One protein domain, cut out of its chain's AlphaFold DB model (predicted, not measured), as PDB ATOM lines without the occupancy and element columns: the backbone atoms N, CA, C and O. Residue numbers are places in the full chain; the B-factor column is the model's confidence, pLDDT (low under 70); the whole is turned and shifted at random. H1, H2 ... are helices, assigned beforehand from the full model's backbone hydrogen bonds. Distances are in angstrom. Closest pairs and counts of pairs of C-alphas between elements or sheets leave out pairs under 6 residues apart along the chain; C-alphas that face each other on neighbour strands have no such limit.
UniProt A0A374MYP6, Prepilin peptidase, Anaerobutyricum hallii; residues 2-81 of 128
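AT A GLANCE: This is residues 2 to 81 of the 128 residues of the protein "Prepilin peptidase" of Anaerobutyricum hallii (UniProt A0A374MYP6). What shape do these helices make? They form a flat up-and-down bundle, each helix running against the one before it, with the hairpin of H1 and H2 on one side of the short H4 and H3 on the other side, making a second hairpin with H4. What is it made of? The printed part has 80 residues with four named helices, H1 to H4 in order, and no named strand; its class is all helix. It is compact, with a radius of gyration of the C-alphas of 12.5 A and spans of 37 by 31 by 17 A.

HOW THE PARTS SIT: What does the longest helix touch? H1, residues 2 to 21, and H2, residues 26 to 38, touch as a hairpin at a shallow tilt of 5 degrees, opposite ways; their closest C-alphas, of Thr 10 and Ser 32, are 7.0 A apart. With residues 7 to 14 alone, H1 only just touches H4, residues 67 to 76, with 3 pairs of C-alphas within 8 A, the closest being Leu 7 and Ile 76 at 6.5 A. Is there a hub? H4 is the hub and touches H2, the same way at 21 degrees, a shallow tilt, with the C-alphas of Ile 33 and Ala 75 closest at 4.9 A. H3, residues 43 to 61, touches H4 with residues 53 to 60 alone, as a hairpin, closest at the C-alphas of Leu 53 and Met 74, 6.0 A. H1 and H3 are apart. Are the backbones helical throughout? Every O i to N i+4 pair is within hydrogen-bond range in H1, H2 and H3, and 5 of 6 in H4.

IN THESE COORDINATES: Where does H1 run? Its 28.0 A begin at C-alpha 2, (151.946, 161.256, 118.573). How long are the others? H2 is 18.3 A, H3 27.6 A and H4 14.6 A, ending at C-alpha 76, (150.287, 160.957, 132.124).

THE WHOLE: How are the parts linked? The printed part has no cut, and the three links are tight. Where is confidence low? Residues 19, 22 and 63 to 64 have pLDDT under 70.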
ATOM      1  N   ILE A   2     151.101 160.222 117.930       80.31
ATOM      2  CA  ILE A   2     151.946 161.256 118.573       80.31
ATOM      3  C   ILE A   2     151.795 161.334 120.109       80.31
ATOM      4  O   ILE A   2     152.803 161.335 120.808       80.31
ATOM      5  N   ARG A   3     150.566 161.312 120.660       79.69
ATOM      6  CA  ARG A   3     150.344 161.328 122.128       79.69
ATOM      7  C   ARG A   3     150.993 160.134 122.835       79.69
ATOM      8  O   ARG A   3     151.581 160.293 123.894       79.69
ATOM      9  N   SER A   4     150.914 158.955 122.222       80.62
ATOM     10  CA  SER A   4     151.471 157.708 122.756       80.62
ATOM     11  C   SER A   4     153.002 157.732 122.775       80.62
ATOM     12  O   SER A   4     153.604 157.308 123.752       80.62
ATOM     13  N   ILE A   5     153.627 158.274 121.723       84.56
ATOM     14  CA  ILE A   5     155.088 158.423 121.638       84.56
ATOM     15  C   ILE A   5     155.587 159.401 122.706       84.56
ATOM     16  O   ILE A   5     156.552 159.104 123.405       84.56
ATOM     17  N   LEU A   6     154.898 160.537 122.874       83.56
ATOM     18  CA  LEU A   6     155.221 161.513 123.916       83.56
ATOM     19  C   LEU A   6     155.085 160.908 125.313       83.56
ATOM     20  O   LEU A   6     155.992 161.067 126.118       83.56
ATOM     21  N   LEU A   7     154.012 160.155 125.571       84.62
ATOM     22  CA  LEU A   7     153.806 159.468 126.845       84.62
ATOM     23  C   LEU A   7     154.970 158.525 127.161       84.62
ATOM     24  O   LEU A   7     155.568 158.633 128.230       84.62
ATOM     25  N   ILE A   8     155.338 157.651 126.220       84.81
ATOM     26  CA  ILE A   8     156.466 156.725 126.395       84.81
ATOM     27  C   ILE A   8     157.757 157.511 126.658       84.81
ATOM     28  O   ILE A   8     158.478 157.194 127.601       84.81
ATOM     29  N   GLY A   9     158.012 158.578 125.895       85.31
ATOM     30  CA  GLY A   9     159.166 159.454 126.098       85.31
ATOM     31  C   GLY A   9     159.200 160.088 127.491       85.31
ATOM     32  O   GLY A   9     160.234 160.045 128.156       85.31
ATOM     33  N   THR A  10     158.071 160.618 127.973       82.94
ATOM     34  CA  THR A  10     157.972 161.215 129.314       82.94
ATOM     35  C   THR A  10     158.179 160.186 130.421       82.94
ATOM     36  O   THR A  10     158.890 160.475 131.380       82.94
ATOM     37  N   SER A  11     157.645 158.970 130.269       81.75
ATOM     38  CA  SER A  11     157.816 157.889 131.245       81.75
ATOM     39  C   SER A  11     159.257 157.384 131.296       81.75
ATOM     40  O   SER A  11     159.795 157.180 132.381       81.75
ATOM     41  N   VAL A  12     159.917 157.233 130.142       85.12
ATOM     42  CA  VAL A  12     161.334 156.836 130.072       85.12
ATOM     43  C   VAL A  12     162.228 157.913 130.680       85.12
ATOM     44  O   VAL A  12     163.103 157.602 131.488       85.12
ATOM     45  N   ALA A  13     161.990 159.183 130.346       82.38
ATOM     46  CA  ALA A  13     162.745 160.289 130.920       82.38
ATOM     47  C   ALA A  13     162.551 160.363 132.439       82.38
ATOM     48  O   ALA A  13     163.525 160.485 133.181       82.38
ATOM     49  N   ALA A  14     161.315 160.221 132.919       79.69
ATOM     50  CA  ALA A  14     161.040 160.198 134.344       79.69
ATOM     51  C   ALA A  14     161.694 159.006 135.052       79.69
ATOM     52  O   ALA A  14     162.286 159.207 136.105       79.69
ATOM     53  N   SER A  15     161.670 157.808 134.461       79.06
ATOM     54  CA  SER A  15     162.364 156.630 134.997       79.06
ATOM     55  C   SER A  15     163.879 156.849 135.082       79.06
ATOM     56  O   SER A  15     164.495 156.528 136.098       79.06
ATOM     57  N   TYR A  16     164.483 157.479 134.071       82.31
ATOM     58  CA  TYR A  16     165.903 157.837 134.101       82.31
ATOM     59  C   TYR A  16     166.233 158.804 135.250       82.31
ATOM     60  O   TYR A  16     167.205 158.596 135.981       82.31
ATOM     61  N   PHE A  17     165.424 159.851 135.437       78.31
ATOM     62  CA  PHE A  17     165.607 160.796 136.543       78.31
ATOM     63  C   PHE A  17     165.324 160.169 137.910       78.31
ATOM     64  O   PHE A  17     166.023 160.480 138.878       78.31
ATOM     65  N   ASP A  18     164.352 159.268 137.996       78.56
ATOM     66  CA  ASP A  18     164.033 158.552 139.224       78.56
ATOM     67  C   ASP A  18     165.211 157.670 139.670       78.56
ATOM     68  O   ASP A  18     165.679 157.787 140.802       78.56
ATOM     69  N   ILE A  19     165.815 156.916 138.744       69.81
ATOM     70  CA  ILE A  19     167.005 156.090 139.018       69.81
ATOM     71  C   ILE A  19     168.217 156.959 139.386       69.81
ATOM     72  O   ILE A  19     168.947 156.647 140.326       69.81
ATOM     73  N   LYS A  20     168.450 158.053 138.651       71.94
ATOM     74  CA  LYS A  20     169.668 158.865 138.796       71.94
ATOM     75  C   LYS A  20     169.636 159.799 140.003       71.94
ATOM     76  O   LYS A  20     170.659 160.006 140.648       71.94
ATOM     77  N   THR A  21     168.486 160.406 140.279       70.81
ATOM     78  CA  THR A  21     168.356 161.492 141.264       70.81
ATOM     79  C   THR A  21     167.363 161.202 142.384       70.81
ATOM     80  O   THR A  21     167.247 162.024 143.294       70.81
ATOM     81  N   ARG A  22     166.666 160.048 142.354       65.75
ATOM     82  CA  ARG A  22     165.619 159.650 143.324       65.75
ATOM     83  C   ARG A  22     164.509 160.698 143.492       65.75
ATOM     84  O   ARG A  22     163.798 160.715 144.494       65.75
ATOM     85  N   LYS A  23     164.420 161.643 142.554       72.06
ATOM     86  CA  LYS A  23     163.517 162.790 142.576       72.06
ATOM     87  C   LYS A  23     163.066 163.056 141.154       72.06
ATOM     88  O   LYS A  23     163.886 163.317 140.277       72.06
ATOM     89  N   ILE A  24     161.755 163.056 140.953       74.19
ATOM     90  CA  ILE A  24     161.155 163.430 139.678       74.19
ATOM     91  C   ILE A  24     161.163 164.968 139.584       74.19
ATOM     92  O   ILE A  24     160.554 165.633 140.431       74.19
ATOM     93  N   PRO A  25     161.872 165.567 138.606       76.69
ATOM     94  CA  PRO A  25     161.966 167.015 138.489       76.69
ATOM     95  C   PRO A  25     160.615 167.627 138.104       76.69
ATOM     96  O   PRO A  25     160.002 167.246 137.109       76.69
ATOM     97  N   ASN A  26     160.181 168.647 138.855       80.56
ATOM     98  CA  ASN A  26     158.904 169.333 138.610       80.56
ATOM     99  C   ASN A  26     158.805 169.920 137.196       80.56
ATOM    100  O   ASN A  26     157.721 169.931 136.622       80.56
ATOM    101  N   TRP A  27     159.928 170.382 136.639       78.12
ATOM    102  CA  TRP A  27     159.985 170.959 135.296       78.12
ATOM    103  C   TRP A  27     159.543 169.957 134.227       78.12
ATOM    104  O   TRP A  27     158.817 170.339 133.318       78.12
ATOM    105  N   LEU A  28     159.902 168.675 134.383       82.19
ATOM    106  CA  LEU A  28     159.533 167.620 133.441       82.19
ATOM    107  C   LEU A  28     158.038 167.293 133.521       82.19
ATOM    108  O   LEU A  28     157.379 167.163 132.492       82.19
ATOM    109  N   CYS A  29     157.470 167.212 134.726       83.69
ATOM    110  CA  CYS A  29     156.026 167.023 134.887       83.69
ATOM    111  C   CYS A  29     155.240 168.222 134.341       83.69
ATOM    112  O   CYS A  29     154.267 168.036 133.616       83.69
ATOM    113  N   PHE A  30     155.680 169.445 134.642       83.88
ATOM    114  CA  PHE A  30     154.986 170.659 134.219       83.88
ATOM    115  C   PHE A  30     155.024 170.845 132.698       83.88
ATOM    116  O   PHE A  30     153.993 171.135 132.091       83.88
ATOM    117  N   SER A  31     156.175 170.600 132.061       85.75
ATOM    118  CA  SER A  31     156.283 170.636 130.598       85.75
ATOM    119  C   SER A  31     155.397 169.581 129.942       85.75
ATOM    120  O   SER A  31     154.744 169.858 128.942       85.75
ATOM    121  N   SER A  32     155.330 168.384 130.528       85.38
ATOM    122  CA  SER A  32     154.508 167.286 130.018       85.38
ATOM    123  C   SER A  32     153.014 167.617 130.092       85.38
ATOM    124  O   SER A  32     152.300 167.474 129.103       85.38
ATOM    125  N   ILE A  33     152.557 168.158 131.227       85.50
ATOM    126  CA  ILE A  33     151.176 168.630 131.416       85.50
ATOM    127  C   ILE A  33     150.826 169.705 130.383       85.50
ATOM    128  O   ILE A  33     149.786 169.615 129.727       85.50
ATOM    129  N   ALA A  34     151.701 170.698 130.197       85.75
ATOM    130  CA  ALA A  34     151.485 171.764 129.226       85.75
ATOM    131  C   ALA A  34     151.345 171.204 127.800       85.75
ATOM    132  O   ALA A  34     150.367 171.495 127.114       85.75
ATOM    133  N   ILE A  35     152.272 170.341 127.372       85.62
ATOM    134  CA  ILE A  35     152.247 169.723 126.039       85.62
ATOM    135  C   ILE A  35     150.995 168.851 125.854       85.62
ATOM    136  O   ILE A  35     150.368 168.897 124.796       85.62
ATOM    137  N   GLY A  36     150.610 168.068 126.867       82.38
ATOM    138  CA  GLY A  36     149.429 167.206 126.822       82.38
ATOM    139  C   GLY A  36     148.123 167.988 126.669       82.38
ATOM    140  O   GLY A  36     147.269 167.601 125.867       82.38
ATOM    141  N   LEU A  37     148.007 169.126 127.361       82.94
ATOM    142  CA  LEU A  37     146.868 170.040 127.250       82.94
ATOM    143  C   LEU A  37     146.828 170.766 125.899       82.94
ATOM    144  O   LEU A  37     145.760 170.841 125.295       82.94
ATOM    145  N   PHE A  38     147.972 171.239 125.388       83.25
ATOM    146  CA  PHE A  38     148.058 171.871 124.061       83.25
ATOM    147  C   PHE A  38     147.674 170.918 122.924       83.25
ATOM    148  O   PHE A  38     147.143 171.348 121.903       83.25
ATOM    149  N   LEU A  39     147.903 169.615 123.100       81.56
ATOM    150  CA  LEU A  39     147.493 168.597 122.134       81.56
ATOM    151  C   LEU A  39     146.001 168.240 122.190       81.56
ATOM    152  O   LEU A  39     145.542 167.419 121.388       81.56
ATOM    153  N   SER A  40     145.243 168.807 123.131       77.81
ATOM    154  CA  SER A  40     143.805 168.579 123.221       77.81
ATOM    155  C   SER A  40     143.095 169.249 122.047       77.81
ATOM    156  O   SER A  40     142.994 170.468 121.958       77.81
ATOM    157  N   ARG A  41     142.571 168.427 121.136       74.44
ATOM    158  CA  ARG A  41     141.975 168.880 119.872       74.44
ATOM    159  C   ARG A  41     140.565 169.470 120.017       74.44
ATOM    160  O   ARG A  41     140.086 170.111 119.093       74.44
ATOM    161  N   SER A  42     139.895 169.228 121.147       82.38
ATOM    162  CA  SER A  42     138.526 169.683 121.425       82.38
ATOM    163  C   SER A  42     138.430 170.334 122.803       82.38
ATOM    164  O   SER A  42     139.108 169.916 123.747       82.38
ATOM    165  N   PHE A  43     137.544 171.326 122.921       79.56
ATOM    166  CA  PHE A  43     137.252 172.014 124.177       79.56
ATOM    167  C   PHE A  43     136.678 171.052 125.226       79.56
ATOM    168  O   PHE A  43     137.092 171.074 126.381       79.56
ATOM    169  N   THR A  44     135.810 170.124 124.815       81.81
ATOM    170  CA  THR A  44     135.250 169.098 125.708       81.81
ATOM    171  C   THR A  44     136.353 168.219 126.284       81.81
ATOM    172  O   THR A  44     136.400 167.982 127.487       81.81
ATOM    173  N   SER A  45     137.291 167.776 125.440       79.62
ATOM    174  CA  SER A  45     138.447 167.007 125.896       79.62
ATOM    175  C   SER A  45     139.292 167.822 126.867       79.62
ATOM    176  O   SER A  45     139.680 167.297 127.900       79.62
ATOM    177  N   PHE A  46     139.541 169.103 126.596       83.25
ATOM    178  CA  PHE A  46     140.325 169.960 127.486       83.25
ATOM    179  C   PHE A  46     139.705 170.061 128.889       83.25
ATOM    180  O   PHE A  46     140.405 169.864 129.883       83.25
ATOM    181  N   VAL A  47     138.386 170.271 128.970       85.56
ATOM    182  CA  VAL A  47     137.646 170.309 130.243       85.56
ATOM    183  C   VAL A  47     137.763 168.979 130.989       85.56
ATOM    184  O   VAL A  47     138.023 168.981 132.191       85.56
ATOM    185  N   TRP A  48     137.655 167.846 130.289       84.88
ATOM    186  CA  TRP A  48     137.859 166.532 130.902       84.88
ATOM    187  C   TRP A  48     139.266 166.377 131.480       84.88
ATOM    188  O   TRP A  48     139.392 165.987 132.636       84.88
ATOM    189  N   HIS A  49     140.320 166.739 130.741       86.12
ATOM    190  CA  HIS A  49     141.689 166.658 131.263       86.12
ATOM    191  C   HIS A  49     141.871 167.564 132.495       86.12
ATOM    192  O   HIS A  49     142.457 167.130 133.484       86.12
ATOM    193  N   MET A  50     141.299 168.774 132.500       85.56
ATOM    194  CA  MET A  50     141.323 169.655 133.676       85.56
ATOM    195  C   MET A  50     140.593 169.056 134.879       85.56
ATOM    196  O   MET A  50     141.113 169.094 135.994       85.56
ATOM    197  N   PHE A  51     139.428 168.444 134.660       87.56
ATOM    198  CA  PHE A  51     138.702 167.747 135.716       87.56
ATOM    199  C   PHE A  51     139.519 166.577 136.279       87.56
ATOM    200  O   PHE A  51     139.626 166.433 137.495       87.56
ATOM    201  N   THR A  52     140.171 165.787 135.415       86.50
ATOM    202  CA  THR A  52     141.048 164.694 135.870       86.50
ATOM    203  C   THR A  52     142.244 165.197 136.673       86.50
ATOM    204  O   THR A  52     142.582 164.596 137.687       86.50
ATOM    205  N   LEU A  53     142.855 166.317 136.274       87.44
ATOM    206  CA  LEU A  53     143.958 166.928 137.014       87.44
ATOM    207  C   LEU A  53     143.507 167.396 138.395       87.44
ATOM    208  O   LEU A  53     144.195 167.134 139.375       87.44
ATOM    209  N   LEU A  54     142.343 168.043 138.491       88.12
ATOM    210  CA  LEU A  54     141.798 168.506 139.766       88.12
ATOM    211  C   LEU A  54     141.436 167.332 140.684       88.12
ATOM    212  O   LEU A  54     141.737 167.364 141.876       88.12
ATOM    213  N   PHE A  55     140.866 166.266 140.120       87.19
ATOM    214  CA  PHE A  55     140.587 165.025 140.838       87.19
ATOM    215  C   PHE A  55     141.867 164.364 141.373       87.19
ATOM    216  O   PHE A  55     141.944 164.019 142.553       87.19
ATOM    217  N   LEU A  56     142.906 164.238 140.540       85.81
ATOM    218  CA  LEU A  56     144.200 163.696 140.959       85.81
ATOM    219  C   LEU A  56     144.903 164.606 141.973       85.81
ATOM    220  O   LEU A  56     145.520 164.118 142.915       85.81
ATOM    221  N   PHE A  57     144.772 165.923 141.842       85.19
ATOM    222  CA  PHE A  57     145.305 166.861 142.823       85.19
ATOM    223  C   PHE A  57     144.627 166.693 144.189       85.19
ATOM    224  O   PHE A  57     145.311 166.625 145.208       85.19
ATOM    225  N   ALA A  58     143.300 166.533 144.219       85.06
ATOM    226  CA  ALA A  58     142.572 166.223 145.447       85.06
ATOM    227  C   ALA A  58     143.027 164.888 146.063       85.06
ATOM    228  O   ALA A  58     143.270 164.827 147.269       85.06
ATOM    229  N   LEU A  59     143.230 163.848 145.244       82.19
ATOM    230  CA  LEU A  59     143.792 162.570 145.700       82.19
ATOM    231  C   LEU A  59     145.214 162.711 146.258       82.19
ATOM    232  O   LEU A  59     145.563 162.031 147.222       82.19
ATOM    233  N   SER A  60     146.019 163.623 145.709       79.12
ATOM    234  CA  SER A  60     147.375 163.882 146.200       79.12
ATOM    235  C   SER A  60     147.378 164.364 147.652       79.12
ATOM    236  O   SER A  60     148.326 164.077 148.385       79.12
ATOM    237  N   THR A  61     146.330 165.068 148.089       79.06
ATOM    238  CA  THR A  61     146.193 165.571 149.466       79.06
ATOM    239  C   THR A  61     146.036 164.442 150.483       79.06
ATOM    240  O   THR A  61     146.499 164.570 151.612       79.06
ATOM    241  N   PHE A  62     145.463 163.303 150.082       76.88
ATOM    242  CA  PHE A  62     145.307 162.137 150.955       76.88
ATOM    243  C   PHE A  62     146.620 161.378 151.204       76.88
ATOM    244  O   PHE A  62     146.621 160.417 151.966       76.88
ATOM    245  N   ARG A  63     147.739 161.791 150.579       69.88
ATOM    246  CA  ARG A  63     149.088 161.208 150.744       69.88
ATOM    247  C   ARG A  63     149.141 159.681 150.567       69.88
ATOM    248  O   ARG A  63     150.061 159.042 151.062       69.88
ATOM    249  N   LEU A  64     148.194 159.110 149.815       64.62
ATOM    250  CA  LEU A  64     148.114 157.668 149.544       64.62
ATOM    251  C   LEU A  64     149.323 157.150 148.749       64.62
ATOM    252  O   LEU A  64     149.641 155.968 148.809       64.62
ATOM    253  N   MET A  65     149.983 158.030 147.991       74.25
ATOM    254  CA  MET A  65     151.093 157.696 147.106       74.25
ATOM    255  C   MET A  65     152.244 158.697 147.268       74.25
ATOM    256  O   MET A  65     152.053 159.831 147.725       74.25
ATOM    257  N   GLY A  66     153.457 158.287 146.885       73.62
ATOM    258  CA  GLY A  66     154.627 159.159 146.864       73.62
ATOM    259  C   GLY A  66     154.359 160.441 146.069       73.62
ATOM    260  O   GLY A  66     153.802 160.414 144.973       73.62
ATOM    261  N   HIS A  67     154.785 161.591 146.603       71.75
ATOM    262  CA  HIS A  67     154.544 162.897 145.963       71.75
ATOM    263  C   HIS A  67     155.210 163.023 144.579       71.75
ATOM    264  O   HIS A  67     154.844 163.904 143.804       71.75
ATOM    265  N   GLY A  68     156.212 162.187 144.280       76.44
ATOM    266  CA  GLY A  68     156.822 162.091 142.954       76.44
ATOM    267  C   GLY A  68     155.899 161.391 141.959       76.44
ATOM    268  O   GLY A  68     155.537 161.982 140.942       76.44
ATOM    269  N   ASP A  69     155.470 160.173 142.288       80.31
ATOM    270  CA  ASP A  69     154.627 159.346 141.419       80.31
ATOM    271  C   ASP A  69     153.293 160.019 141.106       80.31
ATOM    272  O   ASP A  69     152.818 159.965 139.974       80.31
ATOM    273  N   MET A  70     152.729 160.748 142.073       82.12
ATOM    274  CA  MET A  70     151.487 161.487 141.864       82.12
ATOM    275  C   MET A  70     151.636 162.586 140.801       82.12
ATOM    276  O   MET A  70     150.746 162.787 139.976       82.12
ATOM    277  N   LYS A  71     152.783 163.280 140.764       85.31
ATOM    278  CA  LYS A  71     153.071 164.294 139.731       85.31
ATOM    279  C   LYS A  71     153.235 163.671 138.357       85.31
ATOM    280  O   LYS A  71     152.791 164.247 137.364       85.31
ATOM    281  N   LEU A  72     153.860 162.502 138.301       84.75
ATOM    282  CA  LEU A  72     154.002 161.745 137.069       84.75
ATOM    283  C   LEU A  72     152.648 161.236 136.571       84.75
ATOM    284  O   LEU A  72     152.342 161.376 135.390       84.75
ATOM    285  N   TRP A  73     151.803 160.731 137.468       87.06
ATOM    286  CA  TRP A  73     150.459 160.285 137.122       87.06
ATOM    287  C   TRP A  73     149.594 161.437 136.593       87.06
ATOM    288  O   TRP A  73     148.954 161.285 135.552       87.06
ATOM    289  N   MET A  74     149.666 162.618 137.217       86.56
ATOM    290  CA  MET A  74     149.039 163.841 136.696       86.56
ATOM    291  C   MET A  74     149.570 164.238 135.312       86.56
ATOM    292  O   MET A  74     148.811 164.691 134.461       86.56
ATOM    293  N   ALA A  75     150.862 164.051 135.035       87.50
ATOM    294  CA  ALA A  75     151.401 164.301 133.699       87.50
ATOM    295  C   ALA A  75     150.852 163.306 132.666       87.50
ATOM    296  O   ALA A  75     150.382 163.715 131.604       87.50
ATOM    297  N   ILE A  76     150.831 162.012 132.993       87.25
ATOM    298  CA  ILE A  76     150.287 160.957 132.124       87.25
ATOM    299  C   ILE A  76     148.800 161.192 131.837       87.25
ATOM    300  O   ILE A  76     148.354 160.976 130.704       87.25
ATOM    301  N   SER A  77     148.040 161.692 132.815       88.19
ATOM    302  CA  SER A  77     146.608 161.942 132.653       88.19
ATOM    303  C   SER A  77     146.269 163.016 131.633       88.19
ATOM    304  O   SER A  77     145.142 163.054 131.163       88.19
ATOM    305  N   THR A  78     147.230 163.848 131.228       86.12
ATOM    306  CA  THR A  78     147.031 164.831 130.150       86.12
ATOM    307  C   THR A  78     147.180 164.242 128.745       86.12
ATOM    308  O   THR A  78     146.735 164.844 127.765       86.12
ATOM    309  N   TYR A  79     147.779 163.057 128.619       83.12
ATOM    310  CA  TYR A  79     147.975 162.376 127.337       83.12
ATOM    311  C   TYR A  79     146.913 161.315 127.051       83.12
ATOM    312  O   TYR A  79     146.685 160.982 125.883       83.12
ATOM    313  N   VAL A  80     146.269 160.794 128.095       83.94
ATOM    314  CA  VAL A  80     145.313 159.684 128.037       83.94
ATOM    315  C   VAL A  80     143.978 160.116 128.634       83.94
ATOM    316  O   VAL A  80     143.937 160.915 129.559       83.94
ATOM    317  N   ASN A  81     142.875 159.562 128.131       83.56
ATOM    318  CA  ASN A  81     141.564 159.750 128.752       83.56
ATOM    319  C   ASN A  81     141.538 159.164 130.173       83.56
ATOM    320  O   ASN A  81     142.285 158.231 130.475       83.56
TER     321      ASN A  81